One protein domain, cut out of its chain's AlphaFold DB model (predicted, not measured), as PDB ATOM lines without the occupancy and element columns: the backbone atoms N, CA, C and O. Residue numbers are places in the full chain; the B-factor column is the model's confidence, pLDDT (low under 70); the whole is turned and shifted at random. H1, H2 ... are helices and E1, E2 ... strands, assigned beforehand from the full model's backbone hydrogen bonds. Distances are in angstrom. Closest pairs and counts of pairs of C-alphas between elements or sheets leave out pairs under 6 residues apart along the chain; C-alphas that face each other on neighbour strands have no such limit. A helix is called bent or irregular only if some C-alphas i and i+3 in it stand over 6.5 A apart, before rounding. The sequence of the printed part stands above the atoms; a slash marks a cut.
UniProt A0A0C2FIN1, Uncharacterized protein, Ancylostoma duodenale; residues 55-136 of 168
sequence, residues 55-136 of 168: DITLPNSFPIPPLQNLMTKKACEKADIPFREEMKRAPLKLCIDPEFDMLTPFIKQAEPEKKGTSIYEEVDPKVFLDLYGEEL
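What this domain is: This is residues 55 to 136 of the 168 residues of an uncharacterized protein of Ancylostoma duodenale (UniProt A0A0C2FIN1). Two small two-stranded sheets set end to end, E1 with E4 and E2 with E3, make the core of a long, loosely built body, with E1 running on into E2; H4 packs on E1 and H3 lies toward that same end, while H1 and the short H2 make the other end. Residues 97 to 102, most of them in H3, stick out free. The printed part has 82 residues with four named helices and four named strands, in the order E1, E2, H1, H2, E3, H3, E4, H4; E1 and E4 are parallel, E2 and E3 antiparallel, and the class is mixed, helices and strands. It is loose, with a radius of gyration of the C-alphas of 16.1 A, and its spans of 49 by 25 by 22 A are only just elongated.

Where its parts are: E1, residues 56 to 59, begins at C-alpha 56 at (-33.361, -36.662, -12.187) and is 10.2 A long; its neighbour E4, residues 107 to 110, is 9.8 A long. E2 is residues 61 to 63 and E3 residues 89 to 91. H1, residues 66 to 78, is the longest helix at 18.7 A and ends at C-alpha 78 at (-11.221, -13.712, 13.869). H2 is residues 85 to 88. H3, residues 98 to 106, is 15.0 A long and irregular, with C-alphas 99 and 102 7.6 A apart. H4, residues 125 to 132, is 10.7 A long and ends at C-alpha 132 at (-32.754, -47.388, -7.655).

How they stand to each other: E1 and E4 are parallel at 36 degrees, with N 108 and O 56 2.8 A apart and N 58 and O 108 2.9 A apart, both within hydrogen-bond range. The closest C-alphas of E1 and H4 are those of Ile 56 and Val 127, 6.1 A apart. E1 runs on into E2 across a break of one residue, at 53 degrees. E2 and E3 are antiparallel at 150 degrees, with N 62 and O 90 2.9 A apart, within hydrogen-bond range. H1 and H2 are close but not clearly touching, their closest C-alphas being those of Asn 69 and Lys 88, 6.3 A apart. H3 and H4 are apart. In H1 and H4 every O i to N i+4 pair is within hydrogen-bond range; H3 has 0 of 5 such pairs but 4 of 6 O i to N i+3 pairs within range, and H2 is too short for an O i to N i+4 pair.

The domain as a whole: The two C-alphas farthest apart are those of Asp 80 and Glu 135, 50.3 A. The printed part has no cut. The link from E4 to H4, residues 111 to 124, is long. The mean pLDDT of the printed part is 83.2, and residues 134 to 136 are under 70.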
ATOM      1  N   ASP A  55     -36.602 -37.654 -15.609       84.75
ATOM      2  CA  ASP A  55     -35.461 -36.756 -15.394       84.75
ATOM      3  C   ASP A  55     -35.128 -36.668 -13.900       84.75
ATOM      4  O   ASP A  55     -36.022 -36.558 -13.063       84.75
ATOM      5  N   ILE A  56     -33.835 -36.667 -13.571       84.50
ATOM      6  CA  ILE A  56     -33.361 -36.662 -12.187       84.50
ATOM      7  C   ILE A  56     -33.074 -35.218 -11.785       84.50
ATOM      8  O   ILE A  56     -32.119 -34.610 -12.270       84.50
ATOM      9  N   THR A  57     -33.890 -34.655 -10.901       85.75
ATOM     10  CA  THR A  57     -33.690 -33.303 -10.370       85.75
ATOM     11  C   THR A  57     -32.978 -33.357  -9.023       85.75
ATOM     12  O   THR A  57     -33.478 -33.912  -8.047       85.75
ATOM     13  N   LEU A  58     -31.786 -32.767  -8.963       86.44
ATOM     14  CA  LEU A  58     -30.977 -32.661  -7.750       86.44
ATOM     15  C   LEU A  58     -30.765 -31.191  -7.370       86.44
ATOM     16  O   LEU A  58     -30.777 -30.314  -8.235       86.44
ATOM     17  N   PRO A  59     -30.547 -30.881  -6.084       87.88
ATOM     18  CA  PRO A  59     -30.273 -29.524  -5.655       87.88
ATOM     19  C   PRO A  59     -28.894 -29.071  -6.145       87.88
ATOM     20  O   PRO A  59     -27.929 -29.833  -6.172       87.88
ATOM     21  N   ASN A  60     -28.778 -27.798  -6.509       90.25
ATOM     22  CA  ASN A  60     -27.509 -27.179  -6.908       90.25
ATOM     23  C   ASN A  60     -26.567 -26.888  -5.723       90.25
ATOM     24  O   ASN A  60     -25.380 -26.615  -5.907       90.25
ATOM     25  N   SER A  61     -27.089 -26.917  -4.499       89.19
ATOM     26  CA  SER A  61     -26.378 -26.580  -3.271       89.19
ATOM     27  C   SER A  61     -26.912 -27.401  -2.113       89.19
ATOM     28  O   SER A  61     -28.068 -27.809  -2.127       89.19
ATOM     29  N   PHE A  62     -26.106 -27.580  -1.075       88.62
ATOM     30  CA  PHE A  62     -26.493 -28.322   0.122       88.62
ATOM     31  C   PHE A  62     -26.178 -27.521   1.396       88.62
ATOM     32  O   PHE A  62     -25.284 -26.661   1.379       88.62
ATOM     33  N   PRO A  63     -26.909 -27.759   2.502       89.75
ATOM     34  CA  PRO A  63     -26.621 -27.125   3.782       89.75
ATOM     35  C   PRO A  63     -25.311 -27.660   4.372       89.75
ATOM     36  O   PRO A  63     -25.079 -28.866   4.455       89.75
ATOM     37  N   ILE A  64     -24.447 -26.747   4.806       89.81
ATOM     38  CA  ILE A  64     -23.175 -27.073   5.451       89.81
ATOM     39  C   ILE A  64     -23.452 -27.668   6.840       89.81
ATOM     40  O   ILE A  64     -24.321 -27.161   7.564       89.81
ATOM     41  N   PRO A  65     -22.707 -28.710   7.259       89.12
ATOM     42  CA  PRO A  65     -22.920 -29.350   8.548       89.12
ATOM     43  C   PRO A  65     -22.756 -28.372   9.730       89.12
ATOM     44  O   PRO A  65     -21.917 -27.463   9.680       89.12
ATOM     45  N   PRO A  66     -23.491 -28.570  10.844       88.81
ATOM     46  CA  PRO A  66     -23.520 -27.624  11.966       88.81
ATOM     47  C   PRO A  66     -22.142 -27.286  12.549       88.81
ATOM     48  O   PRO A  66     -21.872 -26.131  12.881       88.81
ATOM     49  N   LEU A  67     -21.249 -28.278  12.643       90.62
ATOM     50  CA  LEU A  67     -19.893 -28.078  13.152       90.62
ATOM     51  C   LEU A  67     -19.071 -27.165  12.237       90.62
ATOM     52  O   LEU A  67     -18.380 -26.269  12.718       90.62
ATOM     53  N   GLN A  68     -19.170 -27.361  10.923       89.62
ATOM     54  CA  GLN A  68     -18.469 -26.526   9.957       89.62
ATOM     55  C   GLN A  68     -19.020 -25.097   9.979       89.62
ATOM     56  O   GLN A  68     -18.231 -24.160   9.993       89.62
ATOM     57  N   ASN A  69     -20.336 -24.911  10.142       90.31
ATOM     58  CA  ASN A  69     -20.923 -23.583  10.365       90.31
ATOM     59  C   ASN A  69     -20.351 -22.888  11.614       90.31
ATOM     60  O   ASN A  69     -20.077 -21.689  11.582       90.31
ATOM     61  N   LEU A  70     -20.150 -23.624  12.714       90.31
ATOM     62  CA  LEU A  70     -19.541 -23.085  13.935       90.31
ATOM     63  C   LEU A  70     -18.079 -22.677  13.710       90.31
ATOM     64  O   LEU A  70     -17.663 -21.614  14.176       90.31
ATOM     65  N   MET A  71     -17.310 -23.485  12.978       91.38
ATOM     66  CA  MET A  71     -15.927 -23.154  12.620       91.38
ATOM     67  C   MET A  71     -15.854 -21.924  11.712       91.38
ATOM     68  O   MET A  71     -15.035 -21.041  11.962       91.38
ATOM     69  N   THR A  72     -16.748 -21.815  10.725       89.50
ATOM     70  CA  THR A  72     -16.843 -20.644   9.844       89.50
ATOM     71  C   THR A  72     -17.172 -19.382  10.636       89.50
ATOM     72  O   THR A  72     -16.500 -18.375  10.454       89.50
ATOM     73  N   LYS A  73     -18.123 -19.432  11.582       89.81
ATOM     74  CA  LYS A  73     -18.430 -18.288  12.462       89.81
ATOM     75  C   LYS A  73     -17.207 -17.822  13.251       89.81
ATOM     76  O   LYS A  73     -16.881 -16.643  13.215       89.81
ATOM     77  N   LYS A  74     -16.481 -18.753  13.881       91.56
ATOM     78  CA  LYS A  74     -15.242 -18.433  14.611       91.56
ATOM     79  C   LYS A  74     -14.149 -17.867  13.701       91.56
ATOM     80  O   LYS A  74     -13.367 -17.031  14.139       91.56
ATOM     81  N   ALA A  75     -14.055 -18.337  12.459       90.38
ATOM     82  CA  ALA A  75     -13.104 -17.810  11.485       90.38
ATOM     83  C   ALA A  75     -13.484 -16.391  11.026       90.38
ATOM     84  O   ALA A  75     -12.614 -15.530  10.955       90.38
ATOM     85  N   CYS A  76     -14.773 -16.136  10.787       89.25
ATOM     86  CA  CYS A  76     -15.317 -14.818  10.461       89.25
ATOM     87  C   CYS A  76     -15.096 -13.805  11.595       89.25
ATOM     88  O   CYS A  76     -14.630 -12.703  11.327       89.25
ATOM     89  N   GLU A  77     -15.342 -14.202  12.850       90.75
ATOM     90  CA  GLU A  77     -15.065 -13.387  14.045       90.75
ATOM     91  C   GLU A  77     -13.578 -13.034  14.171       90.75
ATOM     92  O   GLU A  77     -13.240 -11.908  14.509       90.75
ATOM     93  N   LYS A  78     -12.672 -13.971  13.861       93.38
ATOM     94  CA  LYS A  78     -11.221 -13.712  13.869       93.38
ATOM     95  C   LYS A  78     -10.747 -12.805  12.733       93.38
ATOM     96  O   LYS A  78      -9.671 -12.231  12.845       93.38
ATOM     97  N   ALA A  79     -11.491 -12.753  11.633       90.19
ATOM     98  CA  ALA A  79     -11.147 -11.994  10.436       90.19
ATOM     99  C   ALA A  79     -11.900 -10.653  10.335       90.19
ATOM    100  O   ALA A  79     -11.754  -9.973   9.323       90.19
ATOM    101  N   ASP A  80     -12.717 -10.301  11.335       89.62
ATOM    102  CA  ASP A  80     -13.611  -9.132  11.339       89.62
ATOM    103  C   ASP A  80     -14.574  -9.071  10.131       89.62
ATOM    104  O   ASP A  80     -14.969  -8.001   9.664       89.62
ATOM    105  N   ILE A  81     -14.991 -10.233   9.611       89.88
ATOM    106  CA  ILE A  81     -15.936 -10.341   8.487       89.88
ATOM    107  C   ILE A  81     -17.322 -10.729   9.027       89.88
ATOM    108  O   ILE A  81     -17.430 -11.706   9.770       89.88
ATOM    109  N   PRO A  82     -18.417 -10.042   8.640       86.25
ATOM    110  CA  PRO A  82     -19.759 -10.417   9.076       86.25
ATOM    111  C   PRO A  82     -20.199 -11.747   8.449       86.25
ATOM    112  O   PRO A  82     -20.144 -11.933   7.231       86.25
ATOM    113  N   PHE A  83     -20.690 -12.664   9.286       85.69
ATOM    114  CA  PHE A  83     -21.229 -13.952   8.852       85.69
ATOM    115  C   PHE A  83     -22.547 -13.767   8.085       85.69
ATOM    116  O   PHE A  83     -23.495 -13.174   8.603       85.69
ATOM    117  N   ARG A  84     -22.625 -14.304   6.862       85.75
ATOM    118  CA  ARG A  84     -23.820 -14.237   6.003       85.75
ATOM    119  C   ARG A  84     -24.516 -15.589   5.923       85.75
ATOM    120  O   ARG A  84     -23.872 -16.629   6.007       85.75
ATOM    121  N   GLU A  85     -25.830 -15.591   5.705       79.50
ATOM    122  CA  GLU A  85     -26.593 -16.841   5.573       79.50
ATOM    123  C   GLU A  85     -26.206 -17.665   4.341       79.50
ATOM    124  O   GLU A  85     -26.247 -18.890   4.394       79.50
ATOM    125  N   GLU A  86     -25.738 -17.013   3.278       79.25
ATOM    126  CA  GLU A  86     -25.184 -17.658   2.080       79.25
ATOM    127  C   GLU A  86     -23.994 -18.571   2.415       79.25
ATOM    128  O   GLU A  86     -23.825 -19.620   1.802       79.25
ATOM    129  N   MET A  87     -23.221 -18.235   3.457       80.94
ATOM    130  CA  MET A  87     -22.079 -19.031   3.926       80.94
ATOM    131  C   MET A  87     -22.494 -20.313   4.658       80.94
ATOM    132  O   MET A  87     -21.621 -21.078   5.060       80.94
ATOM    133  N   LYS A  88     -23.797 -20.547   4.871       84.62
ATOM    134  CA  LYS A  88     -24.329 -21.804   5.425       84.62
ATOM    135  C   LYS A  88     -24.538 -22.871   4.352       84.62
ATOM    136  O   LYS A  88     -24.952 -23.978   4.692       84.62
ATOM    137  N   ARG A  89     -24.320 -22.559   3.071       86.81
ATOM    138  CA  ARG A  89     -24.515 -23.502   1.965       86.81
ATOM    139  C   ARG A  89     -23.272 -23.599   1.097       86.81
ATOM    140  O   ARG A  89     -22.513 -22.643   0.965       86.81
ATOM    141  N   ALA A  90     -23.083 -24.770   0.510       87.06
ATOM    142  CA  ALA A  90     -22.005 -25.051  -0.427       87.06
ATOM    143  C   ALA A  90     -22.583 -25.585  -1.748       87.06
ATOM    144  O   ALA A  90     -23.648 -26.210  -1.730       87.06
ATOM    145  N   PRO A  91     -21.919 -25.345  -2.893       89.06
ATOM    146  CA  PRO A  91     -22.345 -25.904  -4.172       89.06
ATOM    147  C   PRO A  91     -22.237 -27.433  -4.151       89.06
ATOM    148  O   PRO A  91     -21.248 -27.986  -3.663       89.06
ATOM    149  N   LEU A  92     -23.243 -28.118  -4.693       86.25
ATOM    150  CA  LEU A  92     -23.242 -29.571  -4.811       86.25
ATOM    151  C   LEU A  92     -22.568 -29.974  -6.124       86.25
ATOM    152  O   LEU A  92     -23.137 -29.808  -7.201       86.25
ATOM    153  N   LYS A  93     -21.364 -30.538  -6.033       85.69
ATOM    154  CA  LYS A  93     -20.708 -31.183  -7.172       85.69
ATOM    155  C   LYS A  93     -21.046 -32.670  -7.163       85.69
ATOM    156  O   LYS A  93     -20.689 -33.370  -6.220       85.69
ATOM    157  N   LEU A  94     -21.724 -33.135  -8.208       82.19
ATOM    158  CA  LEU A  94     -22.044 -34.550  -8.369       82.19
ATOM    159  C   LEU A  94     -20.774 -35.335  -8.704       82.19
ATOM    160  O   LEU A  94     -19.979 -34.916  -9.545       82.19
ATOM    161  N   CYS A  95     -20.595 -36.458  -8.019       82.00
ATOM    162  CA  CYS A  95     -19.584 -37.456  -8.327       82.00
ATOM    163  C   CYS A  95     -20.341 -38.685  -8.816       82.00
ATOM    164  O   CYS A  95     -20.984 -39.360  -8.014       82.00
ATOM    165  N   ILE A  96     -20.339 -38.893 -10.127       80.44
ATOM    166  CA  ILE A  96     -20.950 -40.054 -10.767       80.44
ATOM    167  C   ILE A  96     -19.815 -41.040 -11.031       80.44
ATOM    168  O   ILE A  96     -18.700 -40.624 -11.354       80.44
ATOM    169  N   ASP A  97     -20.072 -42.328 -10.821       76.31
ATOM    170  CA  ASP A  97     -19.092 -43.351 -11.161       76.31
ATOM    171  C   ASP A  97     -18.931 -43.418 -12.687       76.31
ATOM    172  O   ASP A  97     -19.934 -43.310 -13.397       76.31
ATOM    173  N   PRO A  98     -17.719 -43.659 -13.218       76.06
ATOM    174  CA  PRO A  98     -17.476 -43.644 -14.662       76.06
ATOM    175  C   PRO A  98     -18.395 -44.569 -15.478       76.06
ATOM    176  O   PRO A  98     -18.731 -44.271 -16.620       76.06
ATOM    177  N   GLU A  99     -18.841 -45.681 -14.885       71.12
ATOM    178  CA  GLU A  99     -19.786 -46.631 -15.495       71.12
ATOM    179  C   GLU A  99     -21.168 -46.005 -15.767       71.12
ATOM    180  O   GLU A  99     -21.887 -46.427 -16.673       71.12
ATOM    181  N   PHE A 100     -21.525 -44.969 -15.008       75.81
ATOM    182  CA  PHE A 100     -22.801 -44.266 -15.070       75.81
ATOM    183  C   PHE A 100     -22.675 -42.836 -15.611       75.81
ATOM    184  O   PHE A 100     -23.668 -42.107 -15.615       75.81
ATOM    185  N   ASP A 101     -21.511 -42.427 -16.126       80.88
ATOM    186  CA  ASP A 101     -21.298 -41.084 -16.696       80.88
ATOM    187  C   ASP A 101     -22.307 -40.749 -17.808       80.88
ATOM    188  O   ASP A 101     -22.694 -39.591 -17.992       80.88
ATOM    189  N   MET A 102     -22.807 -41.768 -18.508       81.00
ATOM    190  CA  MET A 102     -23.853 -41.648 -19.528       81.00
ATOM    191  C   MET A 102     -25.184 -41.099 -18.988       81.00
ATOM    192  O   MET A 102     -26.002 -40.611 -19.767       81.00
ATOM    193  N   LEU A 103     -25.414 -41.144 -17.670       83.69
ATOM    194  CA  LEU A 103     -26.603 -40.580 -17.024       83.69
ATOM    195  C   LEU A 103     -26.521 -39.060 -16.838       83.69
ATOM    196  O   LEU A 103     -27.551 -38.419 -16.631       83.69
ATOM    197  N   THR A 104     -25.328 -38.469 -16.953       84.19
ATOM    198  CA  THR A 104     -25.086 -37.030 -16.744       84.19
ATOM    199  C   THR A 104     -26.077 -36.110 -17.474       84.19
ATOM    200  O   THR A 104     -26.584 -35.186 -16.837       84.19
ATOM    201  N   PRO A 105     -26.434 -36.334 -18.758       84.94
ATOM    202  CA  PRO A 105     -27.389 -35.479 -19.475       84.94
ATOM    203  C   PRO A 105     -28.804 -35.466 -18.878       84.94
ATOM    204  O   PRO A 105     -29.565 -34.527 -19.111       84.94
ATOM    205  N   PHE A 106     -29.167 -36.508 -18.130       84.44
ATOM    206  CA  PHE A 106     -30.490 -36.667 -17.525       84.44
ATOM    207  C   PHE A 106     -30.562 -36.120 -16.100       84.44
ATOM    208  O   PHE A 106     -31.654 -36.035 -15.533       84.44
ATOM    209  N   ILE A 107     -29.420 -35.718 -15.534       87.06
ATOM    210  CA  ILE A 107     -29.342 -35.130 -14.204       87.06
ATOM    211  C   ILE A 107     -29.354 -33.608 -14.327       87.06
ATOM    212  O   ILE A 107     -28.439 -32.986 -14.865       87.06
ATOM    213  N   LYS A 108     -30.408 -32.993 -13.798       87.81
ATOM    214  CA  LYS A 108     -30.598 -31.543 -13.770       87.81
ATOM    215  C   LYS A 108     -30.372 -31.033 -12.358       87.81
ATOM    216  O   LYS A 108     -30.973 -31.531 -11.412       87.81
ATOM    217  N   GLN A 109     -29.535 -30.008 -12.225       87.69
ATOM    218  CA  GLN A 109     -29.345 -29.315 -10.958       87.69
ATOM    219  C   GLN A 109     -30.176 -28.033 -10.915       87.69
ATOM    220  O   GLN A 109     -30.023 -27.170 -11.777       87.69
ATOM    221  N   ALA A 110     -31.046 -27.909  -9.917       85.94
ATOM    222  CA  ALA A 110     -31.927 -26.756  -9.728       85.94
ATOM    223  C   ALA A 110     -31.856 -26.230  -8.287       85.94
ATOM    224  O   ALA A 110     -31.335 -26.897  -7.393       85.94
ATOM    225  N   GLU A 111     -32.354 -25.016  -8.047       81.75
ATOM    226  CA  GLU A 111     -32.548 -24.552  -6.672       81.75
ATOM    227  C   GLU A 111     -33.716 -25.311  -6.025       81.75
ATOM    228  O   GLU A 111     -34.777 -25.419  -6.644       81.75
ATOM    229  N   PRO A 112     -33.547 -25.837  -4.798       81.00
ATOM    230  CA  PRO A 112     -34.609 -26.577  -4.130       81.00
ATOM    231  C   PRO A 112     -35.754 -25.644  -3.713       81.00
ATOM    232  O   PRO A 112     -35.517 -24.549  -3.198       81.00
ATOM    233  N   GLU A 113     -36.998 -26.106  -3.871       78.12
ATOM    234  CA  GLU A 113     -38.205 -25.355  -3.481       78.12
ATOM    235  C   GLU A 113     -38.258 -25.077  -1.973       78.12
ATOM    236  O   GLU A 113     -38.764 -24.045  -1.527       78.12
ATOM    237  N   LYS A 114     -37.718 -26.003  -1.174       79.12
ATOM    238  CA  LYS A 114     -37.617 -25.894   0.281       79.12
ATOM    239  C   LYS A 114     -36.155 -26.007   0.674       79.12
ATOM    240  O   LYS A 114     -35.510 -27.002   0.374       79.12
ATOM    241  N   LYS A 115     -35.641 -24.986   1.362       79.38
ATOM    242  CA  LYS A 115     -34.300 -25.010   1.958       79.38
ATOM    243  C   LYS A 115     -34.414 -25.610   3.356       79.38
ATOM    244  O   LYS A 115     -34.970 -24.977   4.254       79.38
ATOM    245  N   GLY A 116     -33.946 -26.842   3.495       77.44
ATOM    246  CA  GLY A 116     -33.980 -27.619   4.725       77.44
ATOM    247  C   GLY A 116     -32.684 -27.512   5.520       77.44
ATOM    248  O   GLY A 116     -31.730 -26.824   5.137       77.44
ATOM    249  N   THR A 117     -32.641 -28.226   6.644       79.19
ATOM    250  CA  THR A 117     -31.383 -28.411   7.398       79.19
ATOM    251  C   THR A 117     -30.600 -29.609   6.855       79.19
ATOM    252  O   THR A 117     -29.384 -29.692   7.029       79.19
ATOM    253  N   SER A 118     -31.294 -30.520   6.169       79.88
ATOM    254  CA  SER A 118     -30.747 -31.726   5.560       79.88
ATOM    255  C   SER A 118     -31.028 -31.745   4.062       79.88
ATOM    256  O   SER A 118     -32.119 -31.386   3.636       79.88
ATOM    257  N   ILE A 119     -30.074 -32.234   3.264       80.25
ATOM    258  CA  ILE A 119     -30.248 -32.403   1.813       80.25
ATOM    259  C   ILE A 119     -31.405 -33.353   1.470       80.25
ATOM    260  O   ILE A 119     -32.086 -33.161   0.471       80.25
ATOM    261  N   TYR A 120     -31.677 -34.343   2.323       80.12
ATOM    262  CA  TYR A 120     -32.749 -35.319   2.105       80.12
ATOM    263  C   TYR A 120     -34.156 -34.716   2.226       80.12
ATOM    264  O   TYR A 120     -35.109 -35.311   1.744       80.12
ATOM    265  N   GLU A 121     -34.295 -33.551   2.865       80.88
ATOM    266  CA  GLU A 121     -35.565 -32.812   2.928       80.88
ATOM    267  C   GLU A 121     -35.818 -31.996   1.651       80.88
ATOM    268  O   GLU A 121     -36.946 -31.582   1.392       80.88
ATOM    269  N   GLU A 122     -34.758 -31.730   0.883       82.06
ATOM    270  CA  GLU A 122     -34.776 -30.850  -0.289       82.06
ATOM    271  C   GLU A 122     -34.941 -31.617  -1.603       82.06
ATOM    272  O   GLU A 122     -35.296 -31.020  -2.618       82.06
ATOM    273  N   VAL A 123     -34.669 -32.925  -1.592       82.31
ATOM    274  CA  VAL A 123     -34.788 -33.794  -2.765       82.31
ATOM    275  C   VAL A 123     -36.082 -34.594  -2.681       82.31
ATOM    276  O   VAL A 123     -36.437 -35.079  -1.610       82.31
ATOM    277  N   ASP A 124     -36.759 -34.777  -3.814       81.31
ATOM    278  CA  ASP A 124     -37.896 -35.692  -3.895       81.31
ATOM    279  C   ASP A 124     -37.412 -37.149  -3.738       81.31
ATOM    280  O   ASP A 124     -36.648 -37.636  -4.579       81.31
ATOM    281  N   PRO A 125     -37.844 -37.878  -2.689       80.62
ATOM    282  CA  PRO A 125     -37.453 -39.270  -2.492       80.62
ATOM    283  C   PRO A 125     -37.850 -40.177  -3.658       80.62
ATOM    284  O   PRO A 125     -37.156 -41.157  -3.919       80.62
ATOM    285  N   LYS A 126     -38.937 -39.852  -4.372       81.56
ATOM    286  CA  LYS A 126     -39.410 -40.657  -5.506       81.56
ATOM    287  C   LYS A 126     -38.397 -40.687  -6.639       81.56
ATOM    288  O   LYS A 126     -38.116 -41.749  -7.162       81.56
ATOM    289  N   VAL A 127     -37.759 -39.556  -6.930       79.38
ATOM    290  CA  VAL A 127     -36.743 -39.455  -7.989       79.38
ATOM    291  C   VAL A 127     -35.557 -40.386  -7.714       79.38
ATOM    292  O   VAL A 127     -35.035 -41.023  -8.627       79.38
ATOM    293  N   PHE A 128     -35.137 -40.511  -6.451       76.25
ATOM    294  CA  PHE A 128     -34.101 -41.475  -6.083       76.25
ATOM    295  C   PHE A 128     -34.606 -42.914  -6.129       76.25
ATOM    296  O   PHE A 128     -33.891 -43.790  -6.610       76.25
ATOM    297  N   LEU A 129     -35.820 -43.176  -5.647       77.31
ATOM    298  CA  LEU A 129     -36.409 -44.514  -5.707       77.31
ATOM    299  C   LEU A 129     -36.596 -44.986  -7.150       77.31
ATOM    300  O   LEU A 129     -36.320 -46.146  -7.419       77.31
ATOM    301  N   ASP A 130     -36.931 -44.102  -8.083       77.62
ATOM    302  CA  ASP A 130     -37.020 -44.406  -9.514       77.62
ATOM    303  C   ASP A 130     -35.641 -44.703 -10.122       77.62
ATOM    304  O   ASP A 130     -35.514 -45.548 -11.010       77.62
ATOM    305  N   LEU A 131     -34.576 -44.060  -9.623       75.81
ATOM    306  CA  LEU A 131     -33.195 -44.356 -10.022       75.81
ATOM    307  C   LEU A 131     -32.720 -45.724  -9.505       75.81
ATOM    308  O   LEU A 131     -31.981 -46.413 -10.212       75.81
ATOM    309  N   TYR A 132     -33.146 -46.124  -8.302       72.50
ATOM    310  CA  TYR A 132     -32.754 -47.388  -7.655       72.50
ATOM    311  C   TYR A 132     -33.741 -48.544  -7.870       72.50
ATOM    312  O   TYR A 132     -33.348 -49.702  -7.806       72.50
ATOM    313  N   GLY A 133     -34.969 -48.271  -8.308       72.00
ATOM    314  CA  GLY A 133     -35.936 -49.243  -8.856       72.00
ATOM    315  C   GLY A 133     -36.896 -49.756  -7.830       72.00
ATOM    316  O   GLY A 133     -37.233 -50.928  -7.873       72.00
ATOM    317  N   GLU A 134     -37.229 -48.899  -6.867       69.12
ATOM    318  CA  GLU A 134     -37.942 -49.265  -5.643       69.12
ATOM    319  C   GLU A 134     -37.241 -50.362  -4.815       69.12
ATOM    320  O   GLU A 134     -37.733 -50.770  -3.763       69.12
ATOM    321  N   GLU A 135     -36.050 -50.795  -5.231       64.31
ATOM    322  CA  GLU A 135     -35.198 -51.713  -4.498       64.31
ATOM    323  C   GLU A 135     -34.247 -50.927  -3.593       64.31
ATOM    324  O   GLU A 135     -33.687 -49.889  -3.960       64.31
ATOM    325  N   LEU A 136     -34.058 -51.431  -2.373       55.62
ATOM    326  CA  LEU A 136     -33.041 -50.903  -1.474       55.62
ATOM    327  C   LEU A 136     -31.670 -51.108  -2.129       55.62
ATOM    328  O   LEU A 136     -31.406 -52.217  -2.599       55.62
TER     329      LEU A 136